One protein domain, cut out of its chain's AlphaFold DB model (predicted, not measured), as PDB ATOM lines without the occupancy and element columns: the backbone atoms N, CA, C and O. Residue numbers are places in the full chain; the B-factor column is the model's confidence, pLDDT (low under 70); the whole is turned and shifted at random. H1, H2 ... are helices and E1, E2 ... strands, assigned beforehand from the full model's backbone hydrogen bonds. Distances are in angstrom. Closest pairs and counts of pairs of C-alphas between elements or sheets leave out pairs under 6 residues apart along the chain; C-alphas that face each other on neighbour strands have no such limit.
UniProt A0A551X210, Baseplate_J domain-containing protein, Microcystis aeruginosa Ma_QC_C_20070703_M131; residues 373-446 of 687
ATOM      1  N   SER A 373     -51.001  54.500  32.201       82.06
ATOM      2  CA  SER A 373     -50.386  53.801  33.345       82.06
ATOM      3  C   SER A 373     -51.225  52.614  33.850       82.06
ATOM      4  O   SER A 373     -50.692  51.650  34.391       82.06
ATOM      5  N   SER A 374     -52.547  52.638  33.641       85.06
ATOM      6  CA  SER A 374     -53.446  51.513  33.932       85.06
ATOM      7  C   SER A 374     -53.177  50.285  33.053       85.06
ATOM      8  O   SER A 374     -53.206  49.163  33.555       85.06
ATOM      9  N   GLN A 375     -52.886  50.484  31.766       85.25
ATOM     10  CA  GLN A 375     -52.579  49.409  30.818       85.25
ATOM     11  C   GLN A 375     -51.176  48.844  31.050       85.25
ATOM     12  O   GLN A 375     -50.971  47.638  30.952       85.25
ATOM     13  N   GLU A 376     -50.218  49.697  31.412       87.38
ATOM     14  CA  GLU A 376     -48.888  49.263  31.851       87.38
ATOM     15  C   GLU A 376     -48.983  48.353  33.086       87.38
ATOM     16  O   GLU A 376     -48.429  47.252  33.106       87.38
ATOM     17  N   GLN A 377     -49.772  48.755  34.087       89.56
ATOM     18  CA  GLN A 377     -50.005  47.930  35.269       89.56
ATOM     19  C   GLN A 377     -50.721  46.611  34.929       89.56
ATOM     20  O   GLN A 377     -50.429  45.577  35.534       89.56
ATOM     21  N   GLU A 378     -51.633  46.620  33.953       92.12
ATOM     22  CA  GLU A 378     -52.276  45.407  33.441       92.12
ATOM     23  C   GLU A 378     -51.250  44.447  32.819       92.12
ATOM     24  O   GLU A 378     -51.246  43.265  33.169       92.12
ATOM     25  N   ILE A 379     -50.313  44.946  32.001       91.69
ATOM     26  CA  ILE A 379     -49.199  44.148  31.460       91.69
ATOM     27  C   ILE A 379     -48.369  43.539  32.594       91.69
ATOM     28  O   ILE A 379     -48.141  42.326  32.605       91.69
ATOM     29  N   ILE A 380     -47.944  44.349  33.570       92.56
ATOM     30  CA  ILE A 380     -47.140  43.879  34.709       92.56
ATOM     31  C   ILE A 380     -47.877  42.773  35.465       92.56
ATOM     32  O   ILE A 380     -47.264  41.770  35.842       92.56
ATOM     33  N   ASN A 381     -49.186  42.920  35.677       93.94
ATOM     34  CA  ASN A 381     -50.004  41.930  36.370       93.94
ATOM     35  C   ASN A 381     -50.098  40.618  35.578       93.94
ATOM     36  O   ASN A 381     -49.860  39.552  36.149       93.94
ATOM     37  N   LYS A 382     -50.366  40.692  34.268       94.75
ATOM     38  CA  LYS A 382     -50.464  39.527  33.371       94.75
ATOM     39  C   LYS A 382     -49.148  38.769  33.242       94.75
ATOM     40  O   LYS A 382     -49.126  37.541  33.337       94.75
ATOM     41  N   LEU A 383     -48.039  39.490  33.090       95.31
ATOM     42  CA  LEU A 383     -46.708  38.890  33.083       95.31
ATOM     43  C   LEU A 383     -46.383  38.292  34.457       95.31
ATOM     44  O   LEU A 383     -45.965  37.142  34.540       95.31
ATOM     45  N   SER A 384     -46.655  39.008  35.552       94.81
ATOM     46  CA  SER A 384     -46.442  38.486  36.910       94.81
ATOM     47  C   SER A 384     -47.207  37.183  37.165       94.81
ATOM     48  O   SER A 384     -46.682  36.290  37.826       94.81
ATOM     49  N   GLU A 385     -48.441  37.066  36.670       95.25
ATOM     50  CA  GLU A 385     -49.244  35.845  36.753       95.25
ATOM     51  C   GLU A 385     -48.603  34.695  35.964       95.25
ATOM     52  O   GLU A 385     -48.428  33.601  36.506       95.25
ATOM     53  N   TYR A 386     -48.162  34.961  34.730       95.75
ATOM     54  CA  TYR A 386     -47.429  33.994  33.912       95.75
ATOM     55  C   TYR A 386     -46.173  33.482  34.628       95.75
ATOM     56  O   TYR A 386     -46.058  32.277  34.849       95.75
ATOM     57  N   PHE A 387     -45.282  34.362  35.096       95.19
ATOM     58  CA  PHE A 387     -44.053  33.948  35.790       95.19
ATOM     59  C   PHE A 387     -44.323  33.222  37.119       95.19
ATOM     60  O   PHE A 387     -43.584  32.309  37.487       95.19
ATOM     61  N   LYS A 388     -45.405  33.560  37.837       94.44
ATOM     62  CA  LYS A 388     -45.825  32.804  39.031       94.44
ATOM     63  C   LYS A 388     -46.252  31.376  38.692       94.44
ATOM     64  O   LYS A 388     -45.976  30.480  39.490       94.44
ATOM     65  N   SER A 389     -46.892  31.177  37.535       94.44
ATOM     66  CA  SER A 389     -47.340  29.862  37.062       94.44
ATOM     67  C   SER A 389     -46.194  28.942  36.623       94.44
ATOM     68  O   SER A 389     -46.352  27.722  36.671       94.44
ATOM     69  N   LEU A 390     -45.033  29.510  36.266       93.88
ATOM     70  CA  LEU A 390     -43.856  28.747  35.856       93.88
ATOM     71  C   LEU A 390     -43.279  27.922  37.013       93.88
ATOM     72  O   LEU A 390     -43.135  28.376  38.159       93.88
ATOM     73  N   LYS A 391     -42.901  26.691  36.690       92.31
ATOM     74  CA  LYS A 391     -42.128  25.782  37.535       92.31
ATOM     75  C   LYS A 391     -40.638  25.922  37.225       92.31
ATOM     76  O   LYS A 391     -40.231  26.543  36.246       92.31
ATOM     77  N   SER A 392     -39.805  25.357  38.093       89.75
ATOM     78  CA  SER A 392     -38.361  25.319  37.862       89.75
ATOM     79  C   SER A 392     -38.032  24.484  36.618       89.75
ATOM     80  O   SER A 392     -38.552  23.377  36.466       89.75
ATOM     81  N   GLY A 393     -37.176  25.004  35.739       87.44
ATOM     82  CA  GLY A 393     -36.838  24.414  34.438       87.44
ATOM     83  C   GLY A 393     -37.797  24.724  33.296       87.44
ATOM     84  O   GLY A 393     -37.518  24.336  32.160       87.44
ATOM     85  N   ASP A 394     -38.903  25.426  33.552       91.00
ATOM     86  CA  ASP A 394     -39.782  25.847  32.467       91.00
ATOM     87  C   ASP A 394     -39.061  26.854  31.561       91.00
ATOM     88  O   ASP A 394     -38.292  27.711  32.002       91.00
ATOM     89  N   SER A 395     -39.304  26.733  30.258       90.62
ATOM     90  CA  SER A 395     -38.747  27.654  29.269       90.62
ATOM     91  C   SER A 395     -39.623  28.895  29.141       90.62
ATOM     92  O   SER A 395     -40.841  28.782  29.037       90.62
ATOM     93  N   VAL A 396     -38.997  30.067  29.058       94.50
ATOM     94  CA  VAL A 396     -39.674  31.337  28.778       94.50
ATOM     95  C   VAL A 396     -39.614  31.594  27.279       94.50
ATOM     96  O   VAL A 396     -38.555  31.930  26.744       94.50
ATOM     97  N   LYS A 397     -40.737  31.420  26.581       95.12
ATOM     98  CA  LYS A 397     -40.821  31.644  25.132       95.12
ATOM     99  C   LYS A 397     -41.313  33.050  24.832       95.12
ATOM    100  O   LYS A 397     -42.249  33.534  25.464       95.12
ATOM    101  N   LYS A 398     -40.745  33.679  23.802       94.62
ATOM    102  CA  LYS A 398     -41.204  34.986  23.312       94.62
ATOM    103  C   LYS A 398     -42.679  34.966  22.936       94.62
ATOM    104  O   LYS A 398     -43.377  35.927  23.226       94.62
ATOM    105  N   GLU A 399     -43.155  33.879  22.338       94.44
ATOM    106  CA  GLU A 399     -44.554  33.752  21.927       94.44
ATOM    107  C   GLU A 399     -45.526  33.766  23.114       94.44
ATOM    108  O   GLU A 399     -46.529  34.474  23.083       94.44
ATOM    109  N   ASP A 400     -45.196  33.075  24.208       94.94
ATOM    110  CA  ASP A 400     -46.021  33.079  25.422       94.94
ATOM    111  C   ASP A 400     -46.095  34.489  26.028       94.94
ATOM    112  O   ASP A 400     -47.166  34.954  26.419       94.94
ATOM    113  N   ILE A 401     -44.963  35.200  26.040       95.94
ATOM    114  CA  ILE A 401     -44.883  36.591  26.496       95.94
ATOM    115  C   ILE A 401     -45.705  37.516  25.590       95.94
ATOM    116  O   ILE A 401     -46.475  38.330  26.101       95.94
ATOM    117  N   LYS A 402     -45.612  37.376  24.258       95.06
ATOM    118  CA  LYS A 402     -46.435  38.146  23.309       95.06
ATOM    119  C   LYS A 402     -47.922  37.932  23.562       95.06
ATOM    120  O   LYS A 402     -48.658  38.909  23.652       95.06
ATOM    121  N   ASN A 403     -48.345  36.681  23.732       94.50
ATOM    122  CA  ASN A 403     -49.737  36.337  24.015       94.50
ATOM    123  C   ASN A 403     -50.217  36.969  25.327       94.50
ATOM    124  O   ASN A 403     -51.304  37.540  25.373       94.50
ATOM    125  N   LYS A 404     -49.383  36.954  26.375       94.88
ATOM    126  CA  LYS A 404     -49.708  37.587  27.662       94.88
ATOM    127  C   LYS A 404     -49.800  39.110  27.584       94.88
ATOM    128  O   LYS A 404     -50.661  39.685  28.241       94.88
ATOM    129  N   ILE A 405     -48.967  39.759  26.770       93.62
ATOM    130  CA  ILE A 405     -49.062  41.206  26.515       93.62
ATOM    131  C   ILE A 405     -50.315  41.525  25.677       93.62
ATOM    132  O   ILE A 405     -51.011  42.501  25.956       93.62
ATOM    133  N   ALA A 406     -50.659  40.674  24.705       91.50
ATOM    134  CA  ALA A 406     -51.842  40.840  23.860       91.50
ATOM    135  C   ALA A 406     -53.165  40.765  24.641       91.50
ATOM    136  O   ALA A 406     -54.124  41.443  24.270       91.50
ATOM    137  N   GLU A 407     -53.217  40.020  25.753       91.81
ATOM    138  CA  GLU A 407     -54.368  40.029  26.672       91.81
ATOM    139  C   GLU A 407     -54.670  41.435  27.225       91.81
ATOM    140  O   GLU A 407     -55.837  41.766  27.418       91.81
ATOM    141  N   ALA A 408     -53.647  42.283  27.399       89.12
ATOM    142  CA  ALA A 408     -53.783  43.692  27.791       89.12
ATOM    143  C   ALA A 408     -54.096  44.625  26.597       89.12
ATOM    144  O   ALA A 408     -53.977  45.847  26.694       89.12
ATOM    145  N   ARG A 409     -54.497  44.057  25.446       88.56
ATOM    146  CA  ARG A 409     -54.842  44.765  24.197       88.56
ATOM    147  C   ARG A 409     -53.684  45.579  23.608       88.56
ATOM    148  O   ARG A 409     -53.902  46.605  22.963       88.56
ATOM    149  N   ILE A 410     -52.453  45.117  23.817       89.38
ATOM    150  CA  ILE A 410     -51.231  45.741  23.302       89.38
ATOM    151  C   ILE A 410     -50.518  44.749  22.389       89.38
ATOM    152  O   ILE A 410     -50.342  43.586  22.736       89.38
ATOM    153  N   SER A 411     -50.091  45.213  21.215       89.75
ATOM    154  CA  SER A 411     -49.313  44.404  20.276       89.75
ATOM    155  C   SER A 411     -47.828  44.766  20.393       89.75
ATOM    156  O   SER A 411     -47.439  45.819  19.880       89.75
ATOM    157  N   PRO A 412     -46.989  43.939  21.044       92.38
ATOM    158  CA  PRO A 412     -45.567  44.227  21.188       92.38
ATOM    159  C   PRO A 412     -44.816  44.034  19.861       92.38
ATOM    160  O   PRO A 412     -45.020  43.048  19.151       92.38
ATOM    161  N   GLN A 413     -43.904  44.953  19.553       91.88
ATOM    162  CA  GLN A 413     -42.909  44.841  18.483       91.88
ATOM    163  C   GLN A 413     -41.506  44.687  19.082       91.88
ATOM    164  O   GLN A 413     -41.285  45.038  20.237       91.88
ATOM    165  N   ASP A 414     -40.558  44.135  18.322       90.12
ATOM    166  CA  ASP A 414     -39.148  44.005  18.731       90.12
ATOM    167  C   ASP A 414     -38.935  43.407  20.139       90.12
ATOM    168  O   ASP A 414     -38.059  43.839  20.890       90.12
ATOM    169  N   LEU A 415     -39.749  42.405  20.509       93.62
ATOM    170  CA  LEU A 415     -39.682  41.758  21.821       93.62
ATOM    171  C   LEU A 415     -38.319  41.075  22.031       93.62
ATOM    172  O   LEU A 415     -37.961  40.104  21.347       93.62
ATOM    173  N   LYS A 416     -37.599  41.538  23.048       91.62
ATOM    174  CA  LYS A 416     -36.356  40.962  23.554       91.62
ATOM    175  C   LYS A 416     -36.570  40.427  24.968       91.62
ATOM    176  O   LYS A 416     -37.290  41.011  25.775       91.62
ATOM    177  N   LEU A 417     -35.924  39.297  25.240       92.44
ATOM    178  CA  LEU A 417     -35.820  38.706  26.567       92.44
ATOM    179  C   LEU A 417     -34.347  38.732  26.947       92.44
ATOM    180  O   LEU A 417     -33.510  38.251  26.180       92.44
ATOM    181  N   GLN A 418     -34.043  39.303  28.100       89.06
ATOM    182  CA  GLN A 418     -32.705  39.358  28.665       89.06
ATOM    183  C   GLN A 418     -32.748  38.700  30.039       89.06
ATOM    184  O   GLN A 418     -33.710  38.851  30.784       89.06
ATOM    185  N   ALA A 419     -31.715  37.941  30.364       88.44
ATOM    186  CA  ALA A 419     -31.563  37.332  31.673       88.44
ATOM    187  C   ALA A 419     -30.142  37.581  32.149       88.44
ATOM    188  O   ALA A 419     -29.190  37.440  31.377       88.44
ATOM    189  N   SER A 420     -30.012  37.955  33.413       81.44
ATOM    190  CA  SER A 420     -28.726  38.077  34.083       81.44
ATOM    191  C   SER A 420     -28.472  36.843  34.946       81.44
ATOM    192  O   SER A 420     -29.403  36.140  35.344       81.44
ATOM    193  N   ASP A 421     -27.192  36.560  35.203       81.31
ATOM    194  CA  ASP A 421     -26.767  35.501  36.127       81.31
ATOM    195  C   ASP A 421     -27.321  34.096  35.781       81.31
ATOM    196  O   ASP A 421     -27.630  33.277  36.650       81.31
ATOM    197  N   LEU A 422     -27.452  33.800  34.484       83.75
ATOM    198  CA  LEU A 422     -27.817  32.468  34.006       83.75
ATOM    199  C   LEU A 422     -26.734  31.447  34.362       83.75
ATOM    200  O   LEU A 422     -25.535  31.713  34.238       83.75
ATOM    201  N   SER A 423     -27.154  30.243  34.741       82.25
ATOM    202  CA  SER A 423     -26.247  29.109  34.837       82.25
ATOM    203  C   SER A 423     -25.591  28.832  33.483       82.25
ATOM    204  O   SER A 423     -26.159  29.071  32.415       82.25
ATOM    205  N   SER A 424     -24.400  28.233  33.515       76.56
ATOM    206  CA  SER A 424     -23.694  27.804  32.303       76.56
ATOM    207  C   SER A 424     -24.453  26.732  31.498       76.56
ATOM    208  O   SER A 424     -24.016  26.373  30.401       76.56
ATOM    209  N   LEU A 425     -25.561  26.223  32.044       77.94
ATOM    210  CA  LEU A 425     -26.399  25.147  31.521       77.94
ATOM    211  C   LEU A 425     -27.725  25.665  30.944       77.94
ATOM    212  O   LEU A 425     -28.415  24.918  30.253       77.94
ATOM    213  N   ALA A 426     -28.063  26.936  31.174       80.25
ATOM    214  CA  ALA A 426     -29.187  27.575  30.511       80.25
ATOM    215  C   ALA A 426     -28.895  27.781  29.017       80.25
ATOM    216  O   ALA A 426     -27.775  28.104  28.612       80.25
ATOM    217  N   VAL A 427     -29.924  27.622  28.185       80.88
ATOM    218  CA  VAL A 427     -29.823  27.787  26.732       80.88
ATOM    219  C   VAL A 427     -30.657  28.988  26.309       80.88
ATOM    220  O   VAL A 427     -31.887  28.970  26.382       80.88
ATOM    221  N   VAL A 428     -29.981  30.031  25.833       83.56
ATOM    222  CA  VAL A 428     -30.617  31.219  25.256       83.56
ATOM    223  C   VAL A 428     -30.714  31.038  23.747       83.56
ATOM    224  O   VAL A 428     -29.717  30.797  23.069       83.56
ATOM    225  N   THR A 429     -31.927  31.151  23.218       84.38
ATOM    226  CA  THR A 429     -32.216  31.083  21.782       84.38
ATOM    227  C   THR A 429     -32.892  32.377  21.327       84.38
ATOM    228  O   THR A 429     -33.450  33.098  22.159       84.38
ATOM    229  N   PRO A 430     -32.923  32.672  20.015       82.50
ATOM    230  CA  PRO A 430     -33.680  33.813  19.501       82.50
ATOM    231  C   PRO A 430     -35.168  33.798  19.887       82.50
ATOM    232  O   PRO A 430     -35.759  34.868  20.024       82.50
ATOM    233  N   GLU A 431     -35.748  32.615  20.112       87.06
ATOM    234  CA  GLU A 431     -37.171  32.409  20.414       87.06
ATOM    235  C   GLU A 431     -37.500  32.382  21.913       87.06
ATOM    236  O   GLU A 431     -38.667  32.467  22.300       87.06
ATOM    237  N   GLY A 432     -36.499  32.269  22.787       91.50
ATOM    238  CA  GLY A 432     -36.739  32.137  24.219       91.50
ATOM    239  C   GLY A 432     -35.540  31.659  25.025       91.50
ATOM    240  O   GLY A 432     -34.465  31.382  24.490       91.50
ATOM    241  N   ILE A 433     -35.757  31.539  26.331       90.56
ATOM    242  CA  ILE A 433     -34.754  31.143  27.319       90.56
ATOM    243  C   ILE A 433     -35.190  29.813  27.931       90.56
ATOM    244  O   ILE A 433     -36.224  29.739  28.595       90.56
ATOM    245  N   LYS A 434     -34.411  28.755  27.703       88.50
ATOM    246  CA  LYS A 434     -34.596  27.456  28.354       88.50
ATOM    247  C   LYS A 434     -33.713  27.399  29.595       88.50
ATOM    248  O   LYS A 434     -32.487  27.409  29.485       88.50
ATOM    249  N   LEU A 435     -34.351  27.334  30.755       89.12
ATOM    250  CA  LEU A 435     -33.687  27.253  32.050       89.12
ATOM    251  C   LEU A 435     -33.380  25.806  32.441       89.12
ATOM    252  O   LEU A 435     -34.049  24.872  31.995       89.12
ATOM    253  N   SER A 436     -32.384  25.629  33.307       88.94
ATOM    254  CA  SER A 436     -32.169  24.358  34.000       88.94
ATOM    255  C   SER A 436     -33.308  24.084  34.990       88.94
ATOM    256  O   SER A 436     -33.904  25.017  35.525       88.94
ATOM    257  N   PHE A 437     -33.592  22.819  35.324       89.06
ATOM    258  CA  PHE A 437     -34.570  22.490  36.376       89.06
ATOM    259  C   PHE A 437     -34.189  23.040  37.764       89.06
ATOM    260  O   PHE A 437     -35.039  23.112  38.653       89.06
ATOM    261  N   ALA A 438     -32.923  23.420  37.952       90.50
ATOM    262  CA  ALA A 438     -32.420  24.103  39.139       90.50
ATOM    263  C   ALA A 438     -32.687  25.625  39.132       90.50
ATOM    264  O   ALA A 438     -32.443  26.297  40.132       90.50
ATOM    265  N   GLU A 439     -33.222  26.170  38.039       91.88
ATOM    266  CA  GLU A 439     -33.541  27.588  37.865       91.88
ATOM    267  C   GLU A 439     -35.042  27.799  37.725       91.88
ATOM    268  O   GLU A 439     -35.758  26.986  37.139       91.88
ATOM    269  N   LYS A 440     -35.530  28.929  38.225       93.50
ATOM    270  CA  LYS A 440     -36.894  29.394  37.995       93.50
ATOM    271  C   LYS A 440     -36.863  30.830  37.499       93.50
ATOM    272  O   LYS A 440     -36.280  31.696  38.147       93.50
ATOM    273  N   ALA A 441     -37.532  31.070  36.378       94.12
ATOM    274  CA  ALA A 441     -37.690  32.404  35.831       94.12
ATOM    275  C   ALA A 441     -38.563  33.270  36.749       94.12
ATOM    276  O   ALA A 441     -39.610  32.828  37.227       94.12
ATOM    277  N   GLU A 442     -38.164  34.519  36.948       94.25
ATOM    278  CA  GLU A 442     -38.924  35.533  37.670       94.25
ATOM    279  C   GLU A 442     -38.957  36.818  36.839       94.25
ATOM    280  O   GLU A 442     -37.977  37.162  36.188       94.25
ATOM    281  N   LEU A 443     -40.096  37.514  36.819       94.06
ATOM    282  CA  LEU A 443     -40.206  38.784  36.105       94.06
ATOM    283  C   LEU A 443     -39.381  39.847  36.826       94.06
ATOM    284  O   LEU A 443     -39.670  40.154  37.985       94.06
ATOM    285  N   ASP A 444     -38.438  40.460  36.119       92.44
ATOM    286  CA  ASP A 444     -37.807  41.686  36.585       92.44
ATOM    287  C   ASP A 444     -38.739  42.872  36.307       92.44
ATOM    288  O   ASP A 444     -38.794  43.418  35.205       92.44
ATOM    289  N   LYS A 445     -39.547  43.212  37.311       88.94
ATOM    290  CA  LYS A 445     -40.563  44.266  37.198       88.94
ATOM    291  C   LYS A 445     -39.956  45.659  37.174       88.94
ATOM    292  O   LYS A 445     -40.551  46.548  36.583       88.94
ATOM    293  N   GLU A 446     -38.821  45.841  37.843       86.19
ATOM    294  CA  GLU A 446     -38.169  47.145  37.964       86.19
ATOM    295  C   GLU A 446     -37.512  47.558  36.646       86.19
ATOM    296  O   GLU A 446     -37.422  48.744  36.352       86.19
TER     297      GLU A 446
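Overview. This is residues 373 to 446 of the 687 residues of the protein "Baseplate_J domain-containing protein" of Microcystis aeruginosa Ma_QC_C_20070703_M131 (UniProt A0A551X210). What does one see first? Two helices, H1 and H2, pack on each other toward one end of an elongated body, and a small sheet of three short strands, E1, E4 and E3, makes much of the other end. Two strands that pair with no named strand complete it: E2 passes the first residue of H2 and the strand E4, and E5 runs past Phe 387 of H1. What is it made of? The printed part has 74 residues with two named helices and five named strands, in the order H1, E1, H2, E2, E3, E4, E5, and the class is mixed; the sheet, in the order E1, E4, E3, is antiparallel. How large is it? It is compact, with a radius of gyration of the C-alphas of 12.5 A and spans of 37 by 22 by 19 A.

Along the chain. Where does the first helix run? H1 is residues 373 to 389, 24.4 A from its first C-alpha at (-50.386, 53.801, 33.345) to its last. What follows it? E1 is residues 395 to 397, 6.1 A, and H2 is residues 398 to 407, 14.5 A. Which strands come after? E2 is residues 413 to 419, 18.9 A; E3 is residues 427 to 429, 6.4 A; E4 is residues 432 to 434, 6.6 A. E5 is residues 439 to 443, 13.1 A, and ends at C-alpha 443 at (-40.206, 38.784, 36.105).

Arrangement. How do the helices stand? H1 touches H2 with residues 379 to 386 alone, at a steep tilt of 48 degrees, opposite ways; their closest C-alphas, those of Ile 379 and Ile 405, are 5.8 A apart. In H1 and H2 every O i to N i+4 pair is within hydrogen-bond range. How is the sheet joined? E1 and E4 are antiparallel at 176 degrees, with N 396 and O 433 at 2.8 A. E4 and E3, a hairpin, are antiparallel at 166 degrees, with N 427 and O 434 at 2.9 A. What lies near these parts? H2 is on the sheet but only grazes it, with residues 398 to 401. The closest C-alphas of E2 and E4, Leu 417 and Gly 432, are 7.0 A apart, and those of H1 and E5, Phe 387 and Glu 442, are 5.7 A apart. Which parts stay apart? Among them are H1 and E2, and E2 and E5.

Size, cuts and confidence. How far does it reach? The two C-alphas farthest apart, those of Ser 374 and Ser 424, are 38.1 A apart. Is the printed part unbroken? It has no cut, and no link is long; the link E2 to E3, 7 residues, is short but not tight. How confident is the model? The mean pLDDT of the printed part is 90.1, and no printed residue is under 70.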